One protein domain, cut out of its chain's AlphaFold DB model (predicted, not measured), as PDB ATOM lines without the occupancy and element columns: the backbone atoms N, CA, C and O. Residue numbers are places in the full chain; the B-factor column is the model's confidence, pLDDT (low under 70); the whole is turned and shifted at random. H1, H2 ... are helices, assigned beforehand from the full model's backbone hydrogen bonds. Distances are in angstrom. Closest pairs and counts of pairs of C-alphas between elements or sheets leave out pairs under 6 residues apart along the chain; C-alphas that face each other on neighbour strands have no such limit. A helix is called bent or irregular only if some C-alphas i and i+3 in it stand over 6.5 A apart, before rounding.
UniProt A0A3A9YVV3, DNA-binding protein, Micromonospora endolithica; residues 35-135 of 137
ATOM      1  N   ARG A  35       4.691  52.933  19.106       94.25
ATOM      2  CA  ARG A  35       4.084  51.814  18.380       94.25
ATOM      3  C   ARG A  35       4.855  50.508  18.589       94.25
ATOM      4  O   ARG A  35       4.211  49.466  18.698       94.25
ATOM      5  N   ARG A  36       6.189  50.570  18.666       90.62
ATOM      6  CA  ARG A  36       7.048  49.419  18.975       90.62
ATOM      7  C   ARG A  36       6.830  48.930  20.401       90.62
ATOM      8  O   ARG A  36       6.571  47.750  20.579       90.62
ATOM      9  N   ARG A  37       6.787  49.823  21.391       89.44
ATOM     10  CA  ARG A  37       6.665  49.447  22.812       89.44
ATOM     11  C   ARG A  37       5.365  48.731  23.205       89.44
ATOM     12  O   ARG A  37       5.277  48.200  24.300       89.44
ATOM     13  N   ARG A  38       4.351  48.660  22.330       90.31
ATOM     14  CA  ARG A  38       3.078  47.964  22.624       90.31
ATOM     15  C   ARG A  38       3.222  46.468  22.917       90.31
ATOM     16  O   ARG A  38       2.297  45.899  23.479       90.31
ATOM     17  N   HIS A  39       4.306  45.840  22.463       83.31
ATOM     18  CA  HIS A  39       4.548  44.408  22.663       83.31
ATOM     19  C   HIS A  39       5.650  44.111  23.689       83.31
ATOM     20  O   HIS A  39       5.827  42.954  24.042       83.31
ATOM     21  N   THR A  40       6.369  45.131  24.165       84.88
ATOM     22  CA  THR A  40       7.497  44.981  25.095       84.88
ATOM     23  C   THR A  40       7.043  45.224  26.529       84.88
ATOM     24  O   THR A  40       6.241  46.130  26.774       84.88
ATOM     25  N   ASN A  41       7.598  44.486  27.488       81.06
ATOM     26  CA  ASN A  41       7.435  44.808  28.903       81.06
ATOM     27  C   ASN A  41       8.366  45.988  29.260       81.06
ATOM     28  O   ASN A  41       9.563  45.899  29.020       81.06
ATOM     29  N   PRO A  42       7.858  47.110  29.805       81.06
ATOM     30  CA  PRO A  42       8.694  48.276  30.100       81.06
ATOM     31  C   PRO A  42       9.616  48.100  31.316       81.06
ATOM     32  O   PRO A  42      10.466  48.957  31.539       81.06
ATOM     33  N   TYR A  43       9.428  47.051  32.121       82.88
ATOM     34  CA  TYR A  43      10.170  46.841  33.369       82.88
ATOM     35  C   TYR A  43      11.194  45.713  33.296       82.88
ATOM     36  O   TYR A  43      12.098  45.671  34.124       82.88
ATOM     37  N   LEU A  44      11.039  44.785  32.352       84.81
ATOM     38  CA  LEU A  44      11.922  43.637  32.189       84.81
ATOM     39  C   LEU A  44      12.124  43.358  30.701       84.81
ATOM     40  O   LEU A  44      11.136  43.427  29.962       84.81
ATOM     41  N   PRO A  45      13.348  42.996  30.278       86.38
ATOM     42  CA  PRO A  45      13.573  42.534  28.919       86.38
ATOM     43  C   PRO A  45      12.763  41.262  28.657       86.38
ATOM     44  O   PRO A  45      12.528  40.451  29.561       86.38
ATOM     45  N   ASP A  46      12.337  41.075  27.411       91.88
ATOM     46  CA  ASP A  46      11.807  39.779  26.998       91.88
ATOM     47  C   ASP A  46      12.939  38.746  26.814       91.88
ATOM     48  O   ASP A  46      14.130  39.066  26.834       91.88
ATOM     49  N   ALA A  47      12.575  37.469  26.661       94.06
ATOM     50  CA  ALA A  47      13.558  36.394  26.546       94.06
ATOM     51  C   ALA A  47      14.456  36.528  25.301       94.06
ATOM     52  O   ALA A  47      15.606  36.095  25.337       94.06
ATOM     53  N   TYR A  48      13.956  37.109  24.206       94.38
ATOM     54  CA  TYR A  48      14.762  37.350  23.011       94.38
ATOM     55  C   TYR A  48      15.776  38.467  23.259       94.38
ATOM     56  O   TYR A  48      16.954  38.290  22.958       94.38
ATOM     57  N   GLU A  49      15.328  39.583  23.833       94.69
ATOM     58  CA  GLU A  49      16.165  40.727  24.184       94.69
ATOM     59  C   GLU A  49      17.291  40.317  25.135       94.69
ATOM     60  O   GLU A  49      18.455  40.585  24.840       94.69
ATOM     61  N   ALA A  50      16.976  39.585  26.208       96.31
ATOM     62  CA  ALA A  50      17.971  39.108  27.168       96.31
ATOM     63  C   ALA A  50      19.030  38.203  26.510       96.31
ATOM     64  O   ALA A  50      20.231  38.418  26.678       96.31
ATOM     65  N   VAL A  51      18.603  37.221  25.705       97.75
ATOM     66  CA  VAL A  51      19.525  36.315  24.994       97.75
ATOM     67  C   VAL A  51      20.393  37.080  23.991       97.75
ATOM     68  O   VAL A  51      21.596  36.826  23.896       97.75
ATOM     69  N   ALA A  52      19.807  38.012  23.237       96.62
ATOM     70  CA  ALA A  52      20.524  38.804  22.243       96.62
ATOM     71  C   ALA A  52      21.550  39.745  22.891       96.62
ATOM     72  O   ALA A  52      22.673  39.835  22.393       96.62
ATOM     73  N   LEU A  53      21.188  40.395  24.001       96.38
ATOM     74  CA  LEU A  53      22.055  41.313  24.735       96.38
ATOM     75  C   LEU A  53      23.282  40.590  25.297       96.38
ATOM     76  O   LEU A  53      24.405  40.971  24.972       96.38
ATOM     77  N   VAL A  54      23.079  39.496  26.041       97.81
ATOM     78  CA  VAL A  54      24.179  38.687  26.598       97.81
ATOM     79  C   VAL A  54      25.088  38.164  25.484       97.81
ATOM     80  O   VAL A  54      26.309  38.244  25.590       97.81
ATOM     81  N   THR A  55      24.513  37.697  24.369       97.62
ATOM     82  CA  THR A  55      25.300  37.229  23.214       97.62
ATOM     83  C   THR A  55      26.145  38.352  22.609       97.62
ATOM     84  O   THR A  55      27.311  38.134  22.283       97.62
ATOM     85  N   ALA A  56      25.575  39.549  22.440       97.38
ATOM     86  CA  ALA A  56      26.277  40.686  21.856       97.38
ATOM     87  C   ALA A  56      27.405  41.191  22.765       97.38
ATOM     88  O   ALA A  56      28.508  41.419  22.270       97.38
ATOM     89  N   LEU A  57      27.156  41.316  24.070       97.50
ATOM     90  CA  LEU A  57      28.162  41.716  25.055       97.50
ATOM     91  C   LEU A  57      29.298  40.684  25.137       97.50
ATOM     92  O   LEU A  57      30.463  41.043  24.973       97.50
ATOM     93  N   ALA A  58      28.974  39.392  25.267       96.50
ATOM     94  CA  ALA A  58      29.969  38.320  25.339       96.50
ATOM     95  C   ALA A  58      30.821  38.196  24.062       96.50
ATOM     96  O   ALA A  58      32.006  37.870  24.125       96.50
ATOM     97  N   ALA A  59      30.233  38.458  22.889       96.31
ATOM     98  CA  ALA A  59      30.938  38.420  21.608       96.31
ATOM     99  C   ALA A  59      31.663  39.736  21.255       96.31
ATOM    100  O   ALA A  59      32.292  39.810  20.197       96.31
ATOM    101  N   GLY A  60      31.552  40.780  22.087       94.25
ATOM    102  CA  GLY A  60      32.100  42.114  21.810       94.25
ATOM    103  C   GLY A  60      31.384  42.877  20.686       94.25
ATOM    104  O   GLY A  60      31.932  43.824  20.129       94.25
ATOM    105  N   GLY A  61      30.171  42.457  20.317       94.19
ATOM    106  CA  GLY A  61      29.298  43.155  19.367       94.19
ATOM    107  C   GLY A  61      28.522  44.326  19.983       94.19
ATOM    108  O   GLY A  61      27.975  45.145  19.248       94.19
ATOM    109  N   ALA A  62      28.491  44.409  21.314       95.19
ATOM    110  CA  ALA A  62      28.004  45.541  22.093       95.19
ATOM    111  C   ALA A  62      29.033  45.889  23.176       95.19
ATOM    112  O   ALA A  62      29.801  45.028  23.607       95.19
ATOM    113  N   GLN A  63      29.053  47.152  23.598       92.81
ATOM    114  CA  GLN A  63      29.929  47.626  24.664       92.81
ATOM    115  C   GLN A  63      29.107  47.796  25.941       92.81
ATOM    116  O   GLN A  63      28.051  48.422  25.891       92.81
ATOM    117  N   ALA A  64      29.605  47.242  27.046       93.31
ATOM    118  CA  ALA A  64      29.033  47.453  28.371       93.31
ATOM    119  C   ALA A  64      29.198  48.917  28.806       93.31
ATOM    120  O   ALA A  64      30.187  49.575  28.446       93.31
ATOM    121  N   GLU A  65      28.242  49.418  29.581       94.75
ATOM    122  CA  GLU A  65      28.349  50.745  30.192       94.75
ATOM    123  C   GLU A  65      29.416  50.755  31.311       94.75
ATOM    124  O   GLU A  65      29.758  49.704  31.857       94.75
ATOM    125  N   PRO A  66      30.002  51.917  31.672       92.75
ATOM    126  CA  PRO A  66      31.111  51.977  32.633       92.75
ATOM    127  C   PRO A  66      30.810  51.423  34.034       92.75
ATOM    128  O   PRO A  66      31.743  51.069  34.753       92.75
ATOM    129  N   ASP A  67      29.541  51.417  34.441       94.31
ATOM    130  CA  ASP A  67      29.045  50.932  35.730       94.31
ATOM    131  C   ASP A  67      28.379  49.548  35.652       94.31
ATOM    132  O   ASP A  67      27.879  49.052  36.661       94.31
ATOM    133  N   GLU A  68      28.393  48.916  34.479       95.06
ATOM    134  CA  GLU A  68      27.841  47.585  34.250       95.06
ATOM    135  C   GLU A  68      28.879  46.498  34.572       95.06
ATOM    136  O   GLU A  68      30.053  46.588  34.197       95.06
ATOM    137  N   GLU A  69      28.453  45.452  35.284       95.06
ATOM    138  CA  GLU A  69      29.301  44.284  35.521       95.06
ATOM    139  C   GLU A  69      29.560  43.546  34.194       95.06
ATOM    140  O   GLU A  69      28.662  43.431  33.357       95.06
ATOM    141  N   PRO A  70      30.790  43.056  33.953       94.75
ATOM    142  CA  PRO A  70      31.068  42.294  32.747       94.75
ATOM    143  C   PRO A  70      30.265  40.990  32.754       94.75
ATOM    144  O   PRO A  70      30.162  40.347  33.794       94.75
ATOM    145  N   VAL A  71      29.791  40.576  31.575       97.62
ATOM    146  CA  VAL A  71      29.104  39.287  31.399       97.62
ATOM    147  C   VAL A  71      29.950  38.152  31.967       97.62
ATOM    148  O   VAL A  71      31.100  37.970  31.552       97.62
ATOM    149  N   ASP A  72      29.359  37.374  32.868       97.56
ATOM    150  CA  ASP A  72      30.007  36.238  33.517       97.56
ATOM    151  C   ASP A  72      29.419  34.875  33.090       97.56
ATOM    152  O   ASP A  72      28.525  34.766  32.243       97.56
ATOM    153  N   ASP A  73      29.954  33.787  33.654       98.44
ATOM    154  CA  ASP A  73      29.488  32.429  33.351       98.44
ATOM    155  C   ASP A  73      28.020  32.200  33.765       98.44
ATOM    156  O   ASP A  73      27.311  31.413  33.125       98.44
ATOM    157  N   ALA A  74      27.548  32.861  34.825       98.44
ATOM    158  CA  ALA A  74      26.173  32.734  35.293       98.44
ATOM    159  C   ALA A  74      25.199  33.414  34.323       98.44
ATOM    160  O   ALA A  74      24.149  32.837  34.028       98.44
ATOM    161  N   ASP A  75      25.574  34.558  33.751       98.25
ATOM    162  CA  ASP A  75      24.807  35.237  32.704       98.25
ATOM    163  C   ASP A  75      24.662  34.370  31.450       98.25
ATOM    164  O   ASP A  75      23.573  34.257  30.874       98.25
ATOM    165  N   LEU A  76      25.737  33.685  31.042       98.44
ATOM    166  CA  LEU A  76      25.700  32.755  29.911       98.44
ATOM    167  C   LEU A  76      24.742  31.586  30.173       98.44
ATOM    168  O   LEU A  76      23.937  31.226  29.307       98.44
ATOM    169  N   VAL A  77      24.793  30.996  31.370       98.62
ATOM    170  CA  VAL A  77      23.877  29.915  31.766       98.62
ATOM    171  C   VAL A  77      22.434  30.420  31.858       98.62
ATOM    172  O   VAL A  77      21.517  29.716  31.420       98.62
ATOM    173  N   ALA A  78      22.211  31.636  32.361       98.31
ATOM    174  CA  ALA A  78      20.895  32.262  32.408       98.31
ATOM    175  C   ALA A  78      20.325  32.456  30.993       98.31
ATOM    176  O   ALA A  78      19.213  32.006  30.710       98.31
ATOM    177  N   ALA A  79      21.111  33.011  30.067       98.06
ATOM    178  CA  ALA A  79      20.720  33.166  28.668       98.06
ATOM    179  C   ALA A  79      20.412  31.811  28.004       98.06
ATOM    180  O   ALA A  79      19.372  31.653  27.360       98.06
ATOM    181  N   LEU A  80      21.256  30.792  28.206       98.31
ATOM    182  CA  LEU A  80      21.014  29.437  27.694       98.31
ATOM    183  C   LEU A  80      19.733  28.811  28.264       98.31
ATOM    184  O   LEU A  80      19.021  28.112  27.541       98.31
ATOM    185  N   THR A  81      19.409  29.094  29.526       98.31
ATOM    186  CA  THR A  81      18.179  28.627  30.184       98.31
ATOM    187  C   THR A  81      16.927  29.239  29.550       98.31
ATOM    188  O   THR A  81      15.885  28.584  29.493       98.31
ATOM    189  N   LEU A  82      17.018  30.456  29.006       97.94
ATOM    190  CA  LEU A  82      15.909  31.112  28.307       97.94
ATOM    191  C   LEU A  82      15.678  30.567  26.888       97.94
ATOM    192  O   LEU A  82      14.569  30.682  26.366       97.94
ATOM    193  N   VAL A  83      16.677  29.943  26.250       97.81
ATOM    194  CA  VAL A  83      16.573  29.490  24.849       97.81
ATOM    195  C   VAL A  83      15.417  28.501  24.605       97.81
ATOM    196  O   VAL A  83      14.702  28.682  23.613       97.81
ATOM    197  N   PRO A  84      15.181  27.461  25.434       96.56
ATOM    198  CA  PRO A  84      14.034  26.572  25.257       96.56
ATOM    199  C   PRO A  84      12.691  27.305  25.346       96.56
ATOM    200  O   PRO A  84      11.815  27.059  24.518       96.56
ATOM    201  N   TYR A  85      12.559  28.235  26.297       94.94
ATOM    202  CA  TYR A  85      11.360  29.057  26.452       94.94
ATOM    203  C   TYR A  85      11.132  29.943  25.222       94.94
ATOM    204  O   TYR A  85      10.055  29.913  24.635       94.94
ATOM    205  N   LEU A  86      12.171  30.645  24.758       96.12
ATOM    206  CA  LEU A  86      12.108  31.483  23.559       96.12
ATOM    207  C   LEU A  86      11.700  30.681  22.312       96.12
ATOM    208  O   LEU A  86      10.902  31.147  21.504       96.12
ATOM    209  N   ARG A  87      12.222  29.459  22.145       95.38
ATOM    210  CA  ARG A  87      11.830  28.579  21.030       95.38
ATOM    211  C   ARG A  87      10.353  28.201  21.098       95.38
ATOM    212  O   ARG A  87       9.680  28.257  20.071       95.38
ATOM    213  N   ALA A  88       9.860  27.845  22.284       94.44
ATOM    214  CA  ALA A  88       8.453  27.518  22.486       94.44
ATOM    215  C   ALA A  88       7.540  28.725  22.210       94.44
ATOM    216  O   ALA A  88       6.509  28.576  21.558       94.44
ATOM    217  N   ASP A  89       7.950  29.920  22.639       94.06
ATOM    218  CA  ASP A  89       7.207  31.160  22.414       94.06
ATOM    219  C   ASP A  89       7.118  31.502  20.915       94.06
ATOM    220  O   ASP A  89       6.031  31.733  20.381       94.06
ATOM    221  N   VAL A  90       8.234  31.404  20.181       95.44
ATOM    222  CA  VAL A  90       8.253  31.587  18.717       95.44
ATOM    223  C   VAL A  90       7.383  30.546  18.002       95.44
ATOM    224  O   VAL A  90       6.640  30.901  17.081       95.44
ATOM    225  N   ASP A  91       7.433  29.278  18.420       95.69
ATOM    226  CA  ASP A  91       6.587  28.220  17.856       95.69
ATOM    227  C   ASP A  91       5.091  28.508  18.080       95.69
ATOM    228  O   ASP A  91       4.281  28.355  17.157       95.69
ATOM    229  N   ALA A  92       4.718  28.969  19.278       94.38
ATOM    230  CA  ALA A  92       3.347  29.343  19.616       94.38
ATOM    231  C   ALA A  92       2.867  30.563  18.812       94.38
ATOM    232  O   ALA A  92       1.761  30.545  18.258       94.38
ATOM    233  N   MET A  93       3.705  31.596  18.674       95.31
ATOM    234  CA  MET A  93       3.412  32.759  17.831       95.31
ATOM    235  C   MET A  93       3.209  32.355  16.369       95.31
ATOM    236  O   MET A  93       2.257  32.810  15.727       95.31
ATOM    237  N   GLU A  94       4.059  31.477  15.833       97.00
ATOM    238  CA  GLU A  94       3.924  30.996  14.461       97.00
ATOM    239  C   GLU A  94       2.630  30.191  14.264       97.00
ATOM    240  O   GLU A  94       1.882  30.449  13.313       97.00
ATOM    241  N   ALA A  95       2.316  29.264  15.175       96.38
ATOM    242  CA  ALA A  95       1.067  28.501  15.149       96.38
ATOM    243  C   ALA A  95      -0.167  29.425  15.189       96.38
ATOM    244  O   ALA A  95      -1.107  29.259  14.400       96.38
ATOM    245  N   GLY A  96      -0.137  30.442  16.055       96.06
ATOM    246  CA  GLY A  96      -1.181  31.457  16.169       96.06
ATOM    247  C   GLY A  96      -1.349  32.280  14.890       96.06
ATOM    248  O   GLY A  96      -2.467  32.438  14.399       96.06
ATOM    249  N   LEU A  97      -0.253  32.754  14.287       97.06
ATOM    250  CA  LEU A  97      -0.285  33.507  13.028       97.06
ATOM    251  C   LEU A  97      -0.836  32.676  11.867       97.06
ATOM    252  O   LEU A  97      -1.657  33.175  11.093       97.06
ATOM    253  N   LEU A  98      -0.432  31.411  11.753       97.38
ATOM    254  CA  LEU A  98      -0.953  30.496  10.737       97.38
ATOM    255  C   LEU A  98      -2.450  30.243  10.936       97.38
ATOM    256  O   LEU A  98      -3.219  30.333   9.976       97.38
ATOM    257  N   THR A  99      -2.886  30.024  12.178       96.62
ATOM    258  CA  THR A  99      -4.308  29.891  12.524       96.62
ATOM    259  C   THR A  99      -5.094  31.149  12.140       96.62
ATOM    260  O   THR A  99      -6.116  31.063  11.455       96.62
ATOM    261  N   LEU A 100      -4.593  32.337  12.494       98.00
ATOM    262  CA  LEU A 100      -5.216  33.626  12.172       98.00
ATOM    263  C   LEU A 100      -5.263  33.905  10.665       98.00
ATOM    264  O   LEU A 100      -6.241  34.479  10.180       98.00
ATOM    265  N   ALA A 101      -4.229  33.516   9.919       97.75
ATOM    266  CA  ALA A 101      -4.193  33.622   8.464       97.75
ATOM    267  C   ALA A 101      -5.258  32.722   7.826       97.75
ATOM    268  O   ALA A 101      -6.002  33.161   6.946       97.75
ATOM    269  N   ARG A 102      -5.382  31.480   8.310       97.56
ATOM    270  CA  ARG A 102      -6.396  30.527   7.844       97.56
ATOM    271  C   ARG A 102      -7.813  30.984   8.168       97.56
ATOM    272  O   ARG A 102      -8.661  30.936   7.281       97.56
ATOM    273  N   ALA A 103      -8.047  31.500   9.373       97.69
ATOM    274  CA  ALA A 103      -9.332  32.077   9.768       97.69
ATOM    275  C   ALA A 103      -9.727  33.289   8.899       97.69
ATOM    276  O   ALA A 103     -10.905  33.513   8.647       97.69
ATOM    277  N   ARG A 104      -8.743  34.038   8.380       98.00
ATOM    278  CA  ARG A 104      -8.940  35.142   7.421       98.00
ATOM    279  C   ARG A 104      -9.013  34.697   5.954       98.00
ATOM    280  O   ARG A 104      -9.012  35.541   5.063       98.00
ATOM    281  N   GLY A 105      -9.064  33.393   5.686       97.88
ATOM    282  CA  GLY A 105      -9.262  32.844   4.343       97.88
ATOM    283  C   GLY A 105      -7.999  32.709   3.486       97.88
ATOM    284  O   GLY A 105      -8.109  32.277   2.340       97.88
ATOM    285  N   LEU A 106      -6.793  33.001   3.998       98.25
ATOM    286  CA  LEU A 106      -5.560  32.825   3.216       98.25
ATOM    287  C   LEU A 106      -5.340  31.347   2.899       98.25
ATOM    288  O   LEU A 106      -5.268  30.526   3.811       98.25
ATOM    289  N   THR A 107      -5.194  30.992   1.623       98.06
ATOM    290  CA  THR A 107      -4.948  29.601   1.216       98.06
ATOM    291  C   THR A 107      -3.555  29.132   1.640       98.06
ATOM    292  O   THR A 107      -2.618  29.923   1.753       98.06
ATOM    293  N   TRP A 108      -3.379  27.819   1.809       97.94
ATOM    294  CA  TRP A 108      -2.059  27.235   2.076       97.94
ATOM    295  C   TRP A 108      -1.036  27.535   0.977       97.94
ATOM    296  O   TRP A 108       0.150  27.649   1.264       97.94
ATOM    297  N   GLN A 109      -1.485  27.710  -0.268       97.31
ATOM    298  CA  GLN A 109      -0.627  28.130  -1.373       97.31
ATOM    299  C   GLN A 109      -0.120  29.564  -1.181       97.31
ATOM    300  O   GLN A 109       1.076  29.800  -1.318       97.31
ATOM    301  N   ALA A 110      -0.999  30.504  -0.818       96.62
ATOM    302  CA  ALA A 110      -0.612  31.889  -0.552       96.62
ATOM    303  C   ALA A 110       0.334  31.993   0.657       96.62
ATOM    304  O   ALA A 110       1.339  32.701   0.600       96.62
ATOM    305  N   ILE A 111       0.052  31.232   1.721       97.19
ATOM    306  CA  ILE A 111       0.925  31.131   2.899       97.19
ATOM    307  C   ILE A 111       2.286  30.547   2.502       97.19
ATOM    308  O   ILE A 111       3.316  31.134   2.813       97.19
ATOM    309  N   GLY A 112       2.301  29.422   1.782       95.56
ATOM    310  CA  GLY A 112       3.531  28.776   1.328       95.56
ATOM    311  C   GLY A 112       4.397  29.704   0.480       95.56
ATOM    312  O   GLY A 112       5.586  29.831   0.751       95.56
ATOM    313  N   TYR A 113       3.792  30.426  -0.467       92.06
ATOM    314  CA  TYR A 113       4.487  31.439  -1.260       92.06
ATOM    315  C   TYR A 113       5.102  32.540  -0.381       92.06
ATOM    316  O   TYR A 113       6.290  32.831  -0.508       92.06
ATOM    317  N   GLY A 114       4.329  33.102   0.560       92.25
ATOM    318  CA  GLY A 114       4.814  34.134   1.483       92.25
ATOM    319  C   GLY A 114       5.970  33.665   2.374       92.25
ATOM    320  O   GLY A 114       6.918  34.415   2.600       92.25
ATOM    321  N   LEU A 115       5.938  32.404   2.814       93.06
ATOM    322  CA  LEU A 115       7.002  31.773   3.604       93.06
ATOM    323  C   LEU A 115       8.203  31.310   2.755       93.06
ATOM    324  O   LEU A 115       9.212  30.868   3.304       93.06
ATOM    325  N   GLY A 116       8.120  31.384   1.422       92.69
ATOM    326  CA  GLY A 116       9.142  30.851   0.517       92.69
ATOM    327  C   GLY A 116       9.227  29.320   0.514       92.69
ATOM    328  O   GLY A 116      10.293  28.767   0.253       92.69
ATOM    329  N   LEU A 117       8.128  28.633   0.836       93.06
ATOM    330  CA  LEU A 117       8.007  27.179   0.777       93.06
ATOM    331  C   LEU A 117       7.671  26.724  -0.647       93.06
ATOM    332  O   LEU A 117       6.906  27.370  -1.360       93.06
ATOM    333  N   GLY A 118       8.190  25.557  -1.036       91.06
ATOM    334  CA  GLY A 118       7.999  25.010  -2.384       91.06
ATOM    335  C   GLY A 118       6.587  24.500  -2.690       91.06
ATOM    336  O   GLY A 118       6.311  24.141  -3.829       91.06
ATOM    337  N   SER A 119       5.686  24.423  -1.702       94.69
ATOM    338  CA  SER A 119       4.315  23.951  -1.925       94.69
ATOM    339  C   SER A 119       3.340  24.348  -0.813       94.69
ATOM    340  O   SER A 119       3.724  24.606   0.331       94.69
ATOM    341  N   ALA A 120       2.043  24.314  -1.137       96.56
ATOM    342  CA  ALA A 120       0.962  24.441  -0.159       96.56
ATOM    343  C   ALA A 120       1.001  23.319   0.896       96.56
ATOM    344  O   ALA A 120       0.735  23.555   2.074       96.56
ATOM    345  N   GLN A 121       1.380  22.107   0.480       97.44
ATOM    346  CA  GLN A 121       1.495  20.959   1.374       97.44
ATOM    347  C   GLN A 121       2.599  21.162   2.418       97.44
ATOM    348  O   GLN A 121       2.395  20.841   3.586       97.44
ATOM    349  N   ALA A 122       3.731  21.763   2.033       97.56
ATOM    350  CA  ALA A 122       4.801  22.096   2.971       97.56
ATOM    351  C   ALA A 122       4.331  23.092   4.046       97.56
ATOM    352  O   ALA A 122       4.673  22.933   5.219       97.56
ATOM    353  N   ALA A 123       3.507  24.078   3.670       97.25
ATOM    354  CA  ALA A 123       2.916  25.024   4.617       97.25
ATOM    355  C   ALA A 123       1.951  24.329   5.590       97.25
ATOM    356  O   ALA A 123       2.053  24.519   6.802       97.25
ATOM    357  N   LYS A 124       1.062  23.470   5.073       97.00
ATOM    358  CA  LYS A 124       0.112  22.704   5.892       97.00
ATOM    359  C   LYS A 124       0.826  21.783   6.887       97.00
ATOM    360  O   LYS A 124       0.520  21.810   8.071       97.00
ATOM    361  N   GLN A 125       1.817  21.021   6.428       97.38
ATOM    362  CA  GLN A 125       2.584  20.120   7.294       97.38
ATOM    363  C   GLN A 125       3.381  20.877   8.359       97.38
ATOM    364  O   GLN A 125       3.529  20.396   9.479       97.38
ATOM    365  N   ARG A 126       3.912  22.064   8.030       96.19
ATOM    366  CA  ARG A 126       4.581  22.921   9.017       96.19
ATOM    367  C   ARG A 126       3.613  23.345  10.120       96.19
ATOM    368  O   ARG A 126       3.967  23.208  11.284       96.19
ATOM    369  N   HIS A 127       2.406  23.776   9.757       96.44
ATOM    370  CA  HIS A 127       1.350  24.092  10.717       96.44
ATOM    371  C   HIS A 127       0.989  22.888  11.599       96.44
ATOM    372  O   HIS A 127       1.006  23.006  12.816       96.44
ATOM    373  N   GLU A 128       0.733  21.717  11.004       95.62
ATOM    374  CA  GLU A 128       0.410  20.485  11.747       95.62
ATOM    375  C   GLU A 128       1.515  20.125  12.762       95.62
ATOM    376  O   GLU A 128       1.219  19.822  13.917       95.62
ATOM    377  N   ARG A 129       2.796  20.244  12.376       95.75
ATOM    378  CA  ARG A 129       3.944  20.020  13.278       95.75
ATOM    379  C   ARG A 129       4.097  21.069  14.377       95.75
ATOM    380  O   ARG A 129       4.725  20.769  15.389       95.75
ATOM    381  N   LEU A 130       3.645  22.300  14.155       95.62
ATOM    382  CA  LEU A 130       3.670  23.346  15.177       95.62
ATOM    383  C   LEU A 130       2.557  23.099  16.189       95.62
ATOM    384  O   LEU A 130       2.854  22.979  17.369       95.62
ATOM    385  N   CYS A 131       1.322  22.880  15.729       92.62
ATOM    386  CA  CYS A 131       0.191  22.577  16.608       92.62
ATOM    387  C   CYS A 131       0.445  21.359  17.500       92.62
ATOM    388  O   CYS A 131       0.095  21.388  18.672       92.62
ATOM    389  N   ALA A 132       1.075  20.308  16.965       92.19
ATOM    390  CA  ALA A 132       1.436  19.131  17.754       92.19
ATOM    391  C   ALA A 132       2.488  19.424  18.840       92.19
ATOM    392  O   ALA A 132       2.513  18.739  19.852       92.19
ATOM    393  N   ARG A 133       3.362  20.416  18.634       91.00
ATOM    394  CA  ARG A 133       4.439  20.775  19.572       91.00
ATOM    395  C   ARG A 133       3.990  21.777  20.633       91.00
ATOM    396  O   ARG A 133       4.588  21.839  21.695       91.00
ATOM    397  N   THR A 134       2.977  22.577  20.316       91.19
ATOM    398  CA  THR A 134       2.444  23.638  21.181       91.19
ATOM    399  C   THR A 134       1.160  23.221  21.901       91.19
ATOM    400  O   THR A 134       0.528  24.063  22.536       91.19
ATOM    401  N   ALA A 135       0.701  21.978  21.733       83.06
ATOM    402  CA  ALA A 135      -0.460  21.478  22.457       83.06
ATOM    403  C   ALA A 135      -0.117  21.407  23.957       83.06
ATOM    404  O   ALA A 135       0.977  20.949  24.282       83.06
TER     405      ALA A 135
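AT A GLANCE: This is residues 35 to 135 of the 137 residues of the protein "DNA-binding protein" of Micromonospora endolithica (UniProt A0A3A9YVV3). One long, bent helix, H3, makes the length of the model; H2 folds back beside its first arm as a helical hairpin, and near its other end H4 and H5 form a corner, with H5 crossing the second arm. H1 lies off to one side and touches no helix. The printed part has 101 residues, with five named helices, H1 to H5 in order, and no named strand: all helix. It is loose, with a radius of gyration of the C-alphas of 18.2 A, and elongated, spanning 53 by 29 by 25 A.

HOW THE PARTS SIT: H3, residues 73 to 103, was assigned as one helix by its hydrogen bonds but is bent: C-alphas 81 and 84 are 6.8 A apart, and its arms H3a, residues 73 to 81, and H3b, residues 84 to 103, stand at a shallow tilt of 29 degrees. H2, residues 47 to 58, touches H3a with residues 50 to 54 alone, C-alphas of Val 51 and Ala 79 closest at 5.0 A; this hairpin runs opposite ways at a shallow tilt of 33 degrees, only just short of steep. H5, residues 120 to 133, touches H3b at a steep tilt of 49 degrees, opposite ways, C-alphas of Ala 95 and Leu 130 closest at 5.8 A. H4, residues 108 to 115, touches H5 about perpendicular, at 81 degrees, C-alphas of Gln 109 and Ala 120 closest at 4.2 A. Every O i to N i+4 pair is within hydrogen-bond range in H2, H3a, H3b and H4; H5 has 9 of 10, and H1, residues 35 to 39, has 0 of 1, with 0 of 2 O i to N i+3 pairs.

IN THESE COORDINATES: H3b measures 28.6 A, H5 20.4 A, H2 16.6 A and H3a 12.3 A from first to last C-alpha. H3a begins at C-alpha 73 (29.488, 32.429, 33.351), and H5 ends at C-alpha 133 (4.439, 20.775, 19.572). H1 is only just irregular: C-alphas 36 and 39 are 6.7 A apart.

THE WHOLE: The C-alphas farthest apart, of Asp 67 and Gln 121, are 53.3 A apart. The link from H2 to H3, residues 59 to 72, is long, and the printed part has no cut. The mean pLDDT of the printed part is 94.7, and no printed residue is under 70.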